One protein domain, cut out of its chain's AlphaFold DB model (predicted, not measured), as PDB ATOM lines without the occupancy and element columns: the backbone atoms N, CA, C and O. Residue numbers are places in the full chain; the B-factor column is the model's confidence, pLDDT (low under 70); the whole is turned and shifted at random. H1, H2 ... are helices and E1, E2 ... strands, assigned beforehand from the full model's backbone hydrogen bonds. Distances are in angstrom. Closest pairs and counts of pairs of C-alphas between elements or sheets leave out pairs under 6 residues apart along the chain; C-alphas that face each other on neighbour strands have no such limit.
ATOM      1  N   ILE A   5      -6.723  -7.599  26.451       91.31
ATOM      2  CA  ILE A   5      -5.263  -7.658  26.626       91.31
ATOM      3  C   ILE A   5      -4.813  -8.596  27.761       91.31
ATOM      4  O   ILE A   5      -3.678  -9.063  27.750       91.31
ATOM      5  N   PHE A   6      -5.698  -8.892  28.720       93.06
ATOM      6  CA  PHE A   6      -5.415  -9.743  29.877       93.06
ATOM      7  C   PHE A   6      -6.015 -11.153  29.774       93.06
ATOM      8  O   PHE A   6      -5.902 -11.917  30.722       93.06
ATOM      9  N   ARG A   7      -6.709 -11.520  28.689       92.19
ATOM     10  CA  ARG A   7      -7.504 -12.772  28.637       92.19
ATOM     11  C   ARG A   7      -6.783 -13.990  28.064       92.19
ATOM     12  O   ARG A   7      -7.406 -15.034  27.867       92.19
ATOM     13  N   GLU A   8      -5.502 -13.866  27.765       92.12
ATOM     14  CA  GLU A   8      -4.723 -14.928  27.134       92.12
ATOM     15  C   GLU A   8      -3.384 -15.099  27.840       92.12
ATOM     16  O   GLU A   8      -2.816 -14.135  28.364       92.12
ATOM     17  N   ASP A   9      -2.898 -16.338  27.829       94.56
ATOM     18  CA  ASP A   9      -1.602 -16.695  28.395       94.56
ATOM     19  C   ASP A   9      -0.494 -16.072  27.544       94.56
ATOM     20  O   ASP A   9      -0.471 -16.214  26.319       94.56
ATOM     21  N   GLN A  10       0.425 -15.358  28.186       95.62
ATOM     22  CA  GLN A  10       1.434 -14.556  27.506       95.62
ATOM     23  C   GLN A  10       2.757 -14.595  28.256       95.62
ATOM     24  O   GLN A  10       2.803 -14.622  29.484       95.62
ATOM     25  N   LYS A  11       3.851 -14.559  27.498       96.56
ATOM     26  CA  LYS A  11       5.193 -14.367  28.047       96.56
ATOM     27  C   LYS A  11       5.596 -12.925  27.856       96.56
ATOM     28  O   LYS A  11       5.531 -12.417  26.738       96.56
ATOM     29  N   VAL A  12       6.016 -12.288  28.937       96.38
ATOM     30  CA  VAL A  12       6.313 -10.863  28.949       96.38
ATOM     31  C   VAL A  12       7.680 -10.634  29.559       96.38
ATOM     32  O   VAL A  12       7.963 -11.105  30.657       96.38
ATOM     33  N   ASN A  13       8.518  -9.878  28.859       97.12
ATOM     34  CA  ASN A  13       9.825  -9.480  29.360       97.12
ATOM     35  C   ASN A  13       9.731  -8.040  29.843       97.12
ATOM     36  O   ASN A  13       9.424  -7.140  29.063       97.12
ATOM     37  N   VAL A  14       9.981  -7.828  31.131       97.00
ATOM     38  CA  VAL A  14       9.905  -6.513  31.769       97.00
ATOM     39  C   VAL A  14      11.233  -6.145  32.415       97.00
ATOM     40  O   VAL A  14      12.102  -6.994  32.632       97.00
ATOM     41  N   ARG A  15      11.391  -4.859  32.736       96.12
ATOM     42  CA  ARG A  15      12.511  -4.366  33.537       96.12
ATOM     43  C   ARG A  15      12.010  -3.920  34.895       96.12
ATOM     44  O   ARG A  15      11.231  -2.981  34.978       96.12
ATOM     45  N   VAL A  16      12.498  -4.562  35.948       94.62
ATOM     46  CA  VAL A  16      12.196  -4.204  37.336       94.62
ATOM     47  C   VAL A  16      13.429  -3.540  37.914       94.62
ATOM     48  O   VAL A  16      14.454  -4.196  38.074       94.62
ATOM     49  N   PHE A  17      13.359  -2.230  38.162       93.19
ATOM     50  CA  PHE A  17      14.504  -1.428  38.618       93.19
ATOM     51  C   PHE A  17      15.788  -1.656  37.794       93.19
ATOM     52  O   PHE A  17      16.890  -1.751  38.323       93.19
ATOM     53  N   GLY A  18      15.634  -1.788  36.473       91.88
ATOM     54  CA  GLY A  18      16.741  -2.015  35.539       91.88
ATOM     55  C   GLY A  18      17.167  -3.478  35.365       91.88
ATOM     56  O   GLY A  18      17.913  -3.767  34.433       91.88
ATOM     57  N   PHE A  19      16.663  -4.409  36.177       94.50
ATOM     58  CA  PHE A  19      16.914  -5.842  36.012       94.50
ATOM     59  C   PHE A  19      15.909  -6.477  35.057       94.50
ATOM     60  O   PHE A  19      14.709  -6.223  35.152       94.50
ATOM     61  N   GLU A  20      16.389  -7.338  34.164       96.88
ATOM     62  CA  GLU A  20      15.521  -8.093  33.263       96.88
ATOM     63  C   GLU A  20      14.798  -9.216  34.012       96.88
ATOM     64  O   GLU A  20      15.397  -9.996  34.761       96.88
ATOM     65  N   VAL A  21      13.481  -9.275  33.822       97.50
ATOM     66  CA  VAL A  21      12.599 -10.253  34.451       97.50
ATOM     67  C   VAL A  21      11.655 -10.799  33.390       97.50
ATOM     68  O   VAL A  21      10.900 -10.053  32.766       97.50
ATOM     69  N   ASN A  22      11.695 -12.112  33.201       97.88
ATOM     70  CA  ASN A  22      10.760 -12.835  32.352       97.88
ATOM     71  C   ASN A  22       9.543 -13.215  33.198       97.88
ATOM     72  O   ASN A  22       9.699 -13.743  34.303       97.88
ATOM     73  N   VAL A  23       8.345 -12.947  32.691       97.94
ATOM     74  CA  VAL A  23       7.087 -13.239  33.374       97.94
ATOM     75  C   VAL A  23       6.232 -14.136  32.496       97.94
ATOM     76  O   VAL A  23       5.820 -13.734  31.407       97.94
ATOM     77  N   ASP A  24       5.942 -15.342  32.977       97.56
ATOM     78  CA  ASP A  24       4.915 -16.195  32.380       97.56
ATOM     79  C   ASP A  24       3.563 -15.816  33.013       97.56
ATOM     80  O   ASP A  24       3.298 -16.127  34.176       97.56
ATOM     81  N   TYR A  25       2.728 -15.090  32.266       97.12
ATOM     82  CA  TYR A  25       1.365 -14.727  32.652       97.12
ATOM     83  C   TYR A  25       0.389 -15.801  32.172       97.12
ATOM     84  O   TYR A  25       0.246 -16.032  30.973       97.12
ATOM     85  N   LEU A  26      -0.291 -16.448  33.111       96.25
ATOM     86  CA  LEU A  26      -1.212 -17.552  32.871       96.25
ATOM     87  C   LEU A  26      -2.617 -17.128  33.308       96.25
ATOM     88  O   LEU A  26      -2.989 -17.231  34.484       96.25
ATOM     89  N   TYR A  27      -3.405 -16.638  32.351       94.38
ATOM     90  CA  TYR A  27      -4.813 -16.325  32.567       94.38
ATOM     91  C   TYR A  27      -5.609 -17.606  32.805       94.38
ATOM     92  O   TYR A  27      -6.406 -17.690  33.737       94.38
ATOM     93  N   HIS A  28      -5.355 -18.642  32.007       90.50
ATOM     94  CA  HIS A  28      -6.096 -19.902  32.037       90.50
ATOM     95  C   HIS A  28      -5.581 -20.878  33.102       90.50
ATOM     96  O   HIS A  28      -5.657 -22.089  32.917       90.50
ATOM     97  N   TRP A  29      -5.054 -20.393  34.226       88.75
ATOM     98  CA  TRP A  29      -4.527 -21.265  35.275       88.75
ATOM     99  C   TRP A  29      -5.646 -21.980  36.069       88.75
ATOM    100  O   TRP A  29      -6.665 -21.365  36.397       88.75
ATOM    101  N   PRO A  30      -5.476 -23.265  36.450       85.75
ATOM    102  CA  PRO A  30      -4.400 -24.182  36.050       85.75
ATOM    103  C   PRO A  30      -4.631 -24.806  34.663       85.75
ATOM    104  O   PRO A  30      -3.720 -25.405  34.098       85.75
ATOM    105  N   SER A  31      -5.849 -24.701  34.129       85.19
ATOM    106  CA  SER A  31      -6.194 -25.119  32.773       85.19
ATOM    107  C   SER A  31      -7.368 -24.313  32.213       85.19
ATOM    108  O   SER A  31      -8.235 -23.822  32.946       85.19
ATOM    109  N   ARG A  32      -7.415 -24.209  30.878       85.94
ATOM    110  CA  ARG A  32      -8.501 -23.535  30.163       85.94
ATOM    111  C   ARG A  32      -9.832 -24.211  30.471       85.94
ATOM    112  O   ARG A  32     -10.016 -25.405  30.236       85.94
ATOM    113  N   ARG A  33     -10.772 -23.427  30.991       83.31
ATOM    114  CA  ARG A  33     -12.107 -23.910  31.342       83.31
ATOM    115  C   ARG A  33     -12.938 -24.140  30.081       83.31
ATOM    116  O   ARG A  33     -12.915 -23.332  29.157       83.31
ATOM    117  N   SER A  34     -13.724 -25.212  30.073       85.12
ATOM    118  CA  SER A  34     -14.659 -25.530  28.987       85.12
ATOM    119  C   SER A  34     -16.012 -24.819  29.115       85.12
ATOM    120  O   SER A  34     -16.776 -24.792  28.155       85.12
ATOM    121  N   ASP A  35     -16.314 -24.230  30.276       87.19
ATOM    122  CA  ASP A  35     -17.599 -23.579  30.567       87.19
ATOM    123  C   ASP A  35     -17.679 -22.113  30.111       87.19
ATOM    124  O   ASP A  35     -18.685 -21.447  30.360       87.19
ATOM    125  N   GLY A  36     -16.624 -21.598  29.468       80.31
ATOM    126  CA  GLY A  36     -16.551 -20.223  28.968       80.31
ATOM    127  C   GLY A  36     -16.538 -19.148  30.061       80.31
ATOM    128  O   GLY A  36     -16.637 -17.964  29.743       80.31
ATOM    129  N   LYS A  37     -16.436 -19.531  31.341       86.00
ATOM    130  CA  LYS A  37     -16.383 -18.582  32.456       86.00
ATOM    131  C   LYS A  37     -14.973 -18.033  32.641       86.00
ATOM    132  O   LYS A  37     -13.987 -18.728  32.404       86.00
ATOM    133  N   GLU A  38     -14.899 -16.799  33.137       88.50
ATOM    134  CA  GLU A  38     -13.643 -16.199  33.590       88.50
ATOM    135  C   GLU A  38     -13.028 -17.067  34.717       88.50
ATOM    136  O   GLU A  38     -13.761 -17.591  35.568       88.50
ATOM    137  N   PRO A  39     -11.696 -17.244  34.743       90.69
ATOM    138  CA  PRO A  39     -11.001 -17.950  35.816       90.69
ATOM    139  C   PRO A  39     -11.165 -17.189  37.137       90.69
ATOM    140  O   PRO A  39     -11.395 -15.984  37.137       90.69
ATOM    141  N   LEU A  40     -11.040 -17.866  38.281       91.62
ATOM    142  CA  LEU A  40     -11.106 -17.195  39.591       91.62
ATOM    143  C   LEU A  40      -9.853 -16.348  39.850       91.62
ATOM    144  O   LEU A  40      -9.935 -15.235  40.371       91.62
ATOM    145  N   ALA A  41      -8.699 -16.894  39.490       93.50
ATOM    146  CA  ALA A  41      -7.402 -16.280  39.675       93.50
ATOM    147  C   ALA A  41      -6.561 -16.467  38.417       93.50
ATOM    148  O   ALA A  41      -6.766 -17.416  37.664       93.50
ATOM    149  N   VAL A  42      -5.620 -15.557  38.229       94.69
ATOM    150  CA  VAL A  42      -4.555 -15.653  37.239       94.69
ATOM    151  C   VAL A  42      -3.240 -15.892  37.964       94.69
ATOM    152  O   VAL A  42      -3.076 -15.495  39.125       94.69
ATOM    153  N   HIS A  43      -2.315 -16.550  37.287       97.19
ATOM    154  CA  HIS A  43      -1.018 -16.916  37.840       97.19
ATOM    155  C   HIS A  43       0.093 -16.203  37.072       97.19
ATOM    156  O   HIS A  43       0.029 -16.075  35.854       97.19
ATOM    157  N   LEU A  44       1.087 -15.699  37.795       97.38
ATOM    158  CA  LEU A  44       2.268 -15.055  37.243       97.38
ATOM    159  C   LEU A  44       3.512 -15.745  37.799       97.38
ATOM    160  O   LEU A  44       3.693 -15.829  39.019       97.38
ATOM    161  N   GLU A  45       4.382 -16.207  36.909       97.62
ATOM    162  CA  GLU A  45       5.697 -16.724  37.275       97.62
ATOM    163  C   GLU A  45       6.782 -15.733  36.883       97.62
ATOM    164  O   GLU A  45       7.070 -15.549  35.705       97.62
ATOM    165  N   PHE A  46       7.413 -15.120  37.875       97.56
ATOM    166  CA  PHE A  46       8.537 -14.217  37.679       97.56
ATOM    167  C   PHE A  46       9.842 -15.011  37.720       97.56
ATOM    168  O   PHE A  46      10.084 -15.764  38.668       97.56
ATOM    169  N   ARG A  47      10.690 -14.823  36.706       97.31
ATOM    170  CA  ARG A  47      12.006 -15.455  36.557       97.31
ATOM    171  C   ARG A  47      13.050 -14.404  36.194       97.31
ATOM    172  O   ARG A  47      12.902 -13.694  35.201       97.31
ATOM    173  N   SER A  48      14.121 -14.322  36.966       95.31
ATOM    174  CA  SER A  48      15.244 -13.418  36.726       95.31
ATOM    175  C   SER A  48      16.546 -14.074  37.163       95.31
ATOM    176  O   SER A  48      16.576 -14.793  38.160       95.31
ATOM    177  N   ASP A  49      17.630 -13.788  36.445       94.25
ATOM    178  CA  ASP A  49      18.984 -14.145  36.886       94.25
ATOM    179  C   ASP A  49      19.431 -13.279  38.078       94.25
ATOM    180  O   ASP A  49      20.325 -13.646  38.843       94.25
ATOM    181  N   SER A  50      18.784 -12.124  38.261       92.44
ATOM    182  CA  SER A  50      18.954 -11.273  39.430       92.44
ATOM    183  C   SER A  50      18.113 -11.773  40.601       92.44
ATOM    184  O   SER A  50      16.987 -12.247  40.447       92.44
ATOM    185  N   LYS A  51      18.615 -11.544  41.814       93.25
ATOM    186  CA  LYS A  51      17.871 -11.778  43.056       93.25
ATOM    187  C   LYS A  51      16.887 -10.653  43.391       93.25
ATOM    188  O   LYS A  51      16.475 -10.541  44.539       93.25
ATOM    189  N   VAL A  52      16.542  -9.801  42.421       93.06
ATOM    190  CA  VAL A  52      15.686  -8.624  42.630       93.06
ATOM    191  C   VAL A  52      14.280  -9.017  43.090       93.06
ATOM    192  O   VAL A  52      13.806  -8.473  44.078       93.06
ATOM    193  N   ILE A  53      13.643 -10.008  42.455       92.50
ATOM    194  CA  ILE A  53      12.264 -10.431  42.780       92.50
ATOM    195  C   ILE A  53      12.215 -11.413  43.959       92.50
ATOM    196  O   ILE A  53      11.243 -11.453  44.712       92.50
ATOM    197  N   SER A  54      13.238 -12.253  44.098       93.50
ATOM    198  CA  SER A  54      13.370 -13.207  45.198       93.50
ATOM    199  C   SER A  54      14.825 -13.629  45.378       93.50
ATOM    200  O   SER A  54      15.635 -13.521  44.458       93.50
ATOM    201  N   SER A  55      15.159 -14.202  46.534       90.50
ATOM    202  CA  SER A  55      16.502 -14.731  46.819       90.50
ATOM    203  C   SER A  55      16.988 -15.815  45.841       90.50
ATOM    204  O   SER A  55      18.200 -16.017  45.711       90.50
ATOM    205  N   THR A  56      16.065 -16.495  45.153       93.12
ATOM    206  CA  THR A  56      16.340 -17.549  44.164       93.12
ATOM    207  C   THR A  56      16.186 -17.082  42.717       93.12
ATOM    208  O   THR A  56      16.441 -17.872  41.813       93.12
ATOM    209  N   GLY A  57      15.738 -15.843  42.483       92.31
ATOM    210  CA  GLY A  57      15.405 -15.342  41.146       92.31
ATOM    211  C   GLY A  57      14.069 -15.855  40.590       92.31
ATOM    212  O   GLY A  57      13.669 -15.466  39.497       92.31
ATOM    213  N   TYR A  58      13.343 -16.698  41.334       96.06
ATOM    214  CA  TYR A  58      12.011 -17.190  40.966       96.06
ATOM    215  C   TYR A  58      10.954 -16.798  41.998       96.06
ATOM    216  O   TYR A  58      11.156 -16.971  43.206       96.06
ATOM    217  N   LYS A  59       9.794 -16.330  41.534       95.94
ATOM    218  CA  LYS A  59       8.635 -16.049  42.389       95.94
ATOM    219  C   LYS A  59       7.336 -16.381  41.666       95.94
ATOM    220  O   LYS A  59       7.087 -15.910  40.564       95.94
ATOM    221  N   SER A  60       6.490 -17.158  42.333       96.00
ATOM    222  CA  SER A  60       5.110 -17.409  41.923       96.00
ATOM    223  C   SER A  60       4.176 -16.414  42.618       96.00
ATOM    224  O   SER A  60       4.317 -16.183  43.824       96.00
ATOM    225  N   HIS A  61       3.247 -15.819  41.868       96.12
ATOM    226  CA  HIS A  61       2.285 -14.841  42.374       96.12
ATOM    227  C   HIS A  61       0.894 -15.056  41.763       96.12
ATOM    228  O   HIS A  61       0.768 -15.351  40.579       96.12
ATOM    229  N   PHE A  62      -0.157 -14.886  42.567       95.62
ATOM    230  CA  PHE A  62      -1.546 -15.061  42.137       95.62
ATOM    231  C   PHE A  62      -2.334 -13.772  42.325       95.62
ATOM    232  O   PHE A  62      -2.206 -13.108  43.351       95.62
ATOM    233  N   LEU A  63      -3.208 -13.472  41.368       93.44
ATOM    234  CA  LEU A  63      -4.157 -12.366  41.454       93.44
ATOM    235  C   LEU A  63      -5.564 -12.889  41.221       93.44
ATOM    236  O   LEU A  63      -5.779 -13.716  40.339       93.44
ATOM    237  N   PHE A  64      -6.548 -12.360  41.941       93.81
ATOM    238  CA  PHE A  64      -7.941 -12.592  41.571       93.81
ATOM    239  C   PHE A  64      -8.219 -11.957  40.210       93.81
ATOM    240  O   PHE A  64      -7.914 -10.786  39.999       93.81
ATOM    241  N   SER A  65      -8.854 -12.690  39.297       92.38
ATOM    242  CA  SER A  65      -9.181 -12.174  37.958       92.38
ATOM    243  C   SER A  65     -10.098 -10.947  38.011       92.38
ATOM    244  O   SER A  65     -10.076 -10.108  37.113       92.38
ATOM    245  N   ALA A  66     -10.868 -10.806  39.096       92.69
ATOM    246  CA  ALA A  66     -11.676  -9.629  39.380       92.69
ATOM    247  C   ALA A  66     -10.840  -8.340  39.415       92.69
ATOM    248  O   ALA A  66     -11.311  -7.326  38.915       92.69
ATOM    249  N   PHE A  67      -9.595  -8.389  39.902       93.06
ATOM    250  CA  PHE A  67      -8.688  -7.237  39.897       93.06
ATOM    251  C   PHE A  67      -8.457  -6.697  38.482       93.06
ATOM    252  O   PHE A  67      -8.403  -5.490  38.284       93.06
ATOM    253  N   LEU A  68      -8.392  -7.576  37.478       93.19
ATOM    254  CA  LEU A  68      -8.140  -7.194  36.085       93.19
ATOM    255  C   LEU A  68      -9.301  -6.417  35.455       93.19
ATOM    256  O   LEU A  68      -9.137  -5.844  34.384       93.19
ATOM    257  N   LYS A  69     -10.484  -6.412  36.079       91.00
ATOM    258  CA  LYS A  69     -11.647  -5.654  35.590       91.00
ATOM    259  C   LYS A  69     -11.476  -4.157  35.808       91.00
ATOM    260  O   LYS A  69     -11.947  -3.384  34.980       91.00
ATOM    261  N   ASP A  70     -10.797  -3.798  36.893       89.44
ATOM    262  CA  ASP A  70     -10.681  -2.429  37.388       89.44
ATOM    263  C   ASP A  70      -9.214  -1.974  37.474       89.44
ATOM    264  O   ASP A  70      -8.922  -0.879  37.955       89.44
ATOM    265  N   CYS A  71      -8.267  -2.804  37.016       86.94
ATOM    266  CA  CYS A  71      -6.864  -2.428  36.997       86.94
ATOM    267  C   CYS A  71      -6.648  -1.350  35.922       86.94
ATOM    268  O   CYS A  71      -6.962  -1.531  34.749       86.94
ATOM    269  N   GLY A  72      -6.119  -0.192  36.321       90.56
ATOM    270  CA  GLY A  72      -5.900   0.949  35.421       90.56
ATOM    271  C   GLY A  72      -4.730   0.778  34.444       90.56
ATOM    272  O   GLY A  72      -4.264   1.765  33.881       90.56
ATOM    273  N   TYR A  73      -4.210  -0.440  34.275       93.69
ATOM    274  CA  TYR A  73      -3.059  -0.708  33.418       93.69
ATOM    275  C   TYR A  73      -3.499  -0.848  31.963       93.69
ATOM    276  O   TYR A  73      -4.435  -1.575  31.641       93.69
ATOM    277  N   THR A  74      -2.784  -0.169  31.071       90.69
ATOM    278  CA  THR A  74      -3.064  -0.169  29.630       90.69
ATOM    279  C   THR A  74      -2.362  -1.298  28.878       90.69
ATOM    280  O   THR A  74      -2.663  -1.522  27.708       90.69
ATOM    281  N   SER A  75      -1.440  -2.014  29.530       94.56
ATOM    282  CA  SER A  75      -0.738  -3.163  28.960       94.56
ATOM    283  C   SER A  75      -0.366  -4.192  30.032       94.56
ATOM    284  O   SER A  75      -0.321  -3.886  31.230       94.56
ATOM    285  N   LEU A  76      -0.095  -5.425  29.597       95.00
ATOM    286  CA  LEU A  76       0.344  -6.500  30.485       95.00
ATOM    287  C   LEU A  76       1.764  -6.248  31.013       95.00
ATOM    288  O   LEU A  76       2.034  -6.513  32.179       95.00
ATOM    289  N   GLU A  77       2.640  -5.645  30.208       96.56
ATOM    290  CA  GLU A  77       3.975  -5.188  30.615       96.56
ATOM    291  C   GLU A  77       3.895  -4.208  31.785       96.56
ATOM    292  O   GLU A  77       4.644  -4.351  32.749       96.56
ATOM    293  N   ALA A  78       2.983  -3.231  31.728       96.06
ATOM    294  CA  ALA A  78       2.811  -2.251  32.796       96.06
ATOM    295  C   ALA A  78       2.370  -2.919  34.109       96.06
ATOM    296  O   ALA A  78       2.943  -2.642  35.164       96.06
ATOM    297  N   LEU A  79       1.409  -3.849  34.036       96.25
ATOM    298  CA  LEU A  79       0.970  -4.647  35.184       96.25
ATOM    299  C   LEU A  79       2.119  -5.493  35.758       96.25
ATOM    300  O   LEU A  79       2.385  -5.444  36.958       96.25
ATOM    301  N   CYS A  80       2.813  -6.254  34.908       96.56
ATOM    302  CA  CYS A  80       3.920  -7.124  35.306       96.56
ATOM    303  C   CYS A  80       5.095  -6.331  35.893       96.56
ATOM    304  O   CYS A  80       5.706  -6.779  36.858       96.56
ATOM    305  N   THR A  81       5.384  -5.141  35.359       97.06
ATOM    306  CA  THR A  81       6.432  -4.250  35.878       97.06
ATOM    307  C   THR A  81       6.064  -3.745  37.270       97.06
ATOM    308  O   THR A  81       6.848  -3.912  38.199       97.06
ATOM    309  N   ALA A  82       4.850  -3.211  37.448       96.31
ATOM    310  CA  ALA A  82       4.386  -2.705  38.740       96.31
ATOM    311  C   ALA A  82       4.361  -3.797  39.825       96.31
ATOM    312  O   ALA A  82       4.790  -3.570  40.958       96.31
ATOM    313  N   LEU A  83       3.908  -5.006  39.475       96.12
ATOM    314  CA  LEU A  83       3.954  -6.161  40.375       96.12
ATOM    315  C   LEU A  83       5.386  -6.599  40.672       96.12
ATOM    316  O   LEU A  83       5.708  -6.876  41.822       96.12
ATOM    317  N   GLY A  84       6.252  -6.639  39.661       96.12
ATOM    318  CA  GLY A  84       7.659  -6.975  39.834       96.12
ATOM    319  C   GLY A  84       8.371  -6.004  40.778       96.12
ATOM    320  O   GLY A  84       9.086  -6.439  41.676       96.12
ATOM    321  N   GLU A  85       8.125  -4.702  40.643       95.94
ATOM    322  CA  GLU A  85       8.652  -3.682  41.555       95.94
ATOM    323  C   GLU A  85       8.111  -3.826  42.977       95.94
ATOM    324  O   GLU A  85       8.851  -3.645  43.945       95.94
ATOM    325  N   HIS A  86       6.824  -4.148  43.125       94.94
ATOM    326  CA  HIS A  86       6.240  -4.434  44.429       94.94
ATOM    327  C   HIS A  86       6.920  -5.644  45.085       94.94
ATOM    328  O   HIS A  86       7.402  -5.528  46.210       94.94
ATOM    329  N   LEU A  87       7.054  -6.755  44.356       94.81
ATOM    330  CA  LEU A  87       7.730  -7.966  44.830       94.81
ATOM    331  C   LEU A  87       9.204  -7.714  45.164       94.81
ATOM    332  O   LEU A  87       9.715  -8.249  46.143       94.81
ATOM    333  N   ALA A  88       9.890  -6.881  44.381       95.00
ATOM    334  CA  ALA A  88      11.270  -6.512  44.653       95.00
ATOM    335  C   ALA A  88      11.407  -5.755  45.980       95.00
ATOM    336  O   ALA A  88      12.274  -6.086  46.788       95.00
ATOM    337  N   ARG A  89      10.510  -4.798  46.249       94.44
ATOM    338  CA  ARG A  89      10.462  -4.095  47.540       94.44
ATOM    339  C   ARG A  89      10.141  -5.045  48.695       94.44
ATOM    340  O   ARG A  89      10.789  -4.968  49.733       94.44
ATOM    341  N   GLU A  90       9.202  -5.978  48.516       93.44
ATOM    342  CA  GLU A  90       8.924  -7.027  49.515       93.44
ATOM    343  C   GLU A  90      10.146  -7.919  49.786       93.44
ATOM    344  O   GLU A  90      10.355  -8.379  50.907       93.44
ATOM    345  N   ASN A  91      10.976  -8.141  48.767       93.25
ATOM    346  CA  ASN A  91      12.233  -8.876  48.855       93.25
ATOM    347  C   ASN A  91      13.404  -8.019  49.395       93.25
ATOM    348  O   ASN A  91      14.548  -8.470  49.406       93.25
ATOM    349  N   GLY A  92      13.129  -6.798  49.870       92.12
ATOM    350  CA  GLY A  92      14.108  -5.911  50.501       92.12
ATOM    351  C   GLY A  92      14.939  -5.081  49.523       92.12
ATOM    352  O   GLY A  92      15.959  -4.525  49.919       92.12
TER     353      GLY A  92
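AT A GLANCE: This is residues 5 to 92 of the 105 residues of an uncharacterized protein of Flavobacterium sp. (UniProt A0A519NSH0). A strongly twisted, curled sheet of four strands has the long helix H2 packed across one face, mainly over its E1 and E2 half; the other face is bare of named helices. The loop of residues 27 to 40 reaches out at one end, and the short H1 lies off the sheet. The printed part has 88 residues, in the order E1 E2 E3 E4 H1 H2, mixed in class; the antiparallel sheet E1 - E2 - E3 - E4 is a meander, each strand the neighbour of the one before. It is compact, radius of gyration of the C-alphas 13.0 A, and elongated, spanning 40 by 25 by 19 A.

HOW THE PARTS SIT: E2, residues 19 to 26, forms hairpins with E1, residues 10 to 16 (N 12 to O 23, 2.9 A), and E3, residues 41 to 47 (N 24 to O 45, 3.0 A). E3 and E4, residues 58 to 64, form another, with N 44 and O 61 2.8 A apart. H2, residues 76 to 90, is on the sheet at a height of 6.7 A, over E2 and only just over E1, where 3 of its C-alphas fall; it runs across the strands, 65 degrees from E2 on the local plane. The closest C-alphas of E1 and H2, Val 16 and Glu 85, are 5.5 A apart. H1, residues 67 to 70, is only just not on the sheet, with 4 pairs of C-alphas within 10 A, and is apart from H2. In H2 every O i to N i+4 pair is within hydrogen-bond range; H1 is too short for one.

IN THESE COORDINATES: E1 begins at C-alpha 10 (1.434, -14.556, 27.506) and measures 17.9 A, E2 21.8 A, E3 19.7 A, E4 20.5 A and H1 5.8 A. H2 measures 20.9 A and ends at C-alpha 90 (8.924, -7.027, 49.515).

THE WHOLE: The C-alphas farthest apart, Asp 35 and Gly 92, are 41.4 A apart. The link E2 to E3 is long, 14 residues. The printed part has no cut; no printed residue is under 70 in pLDDT.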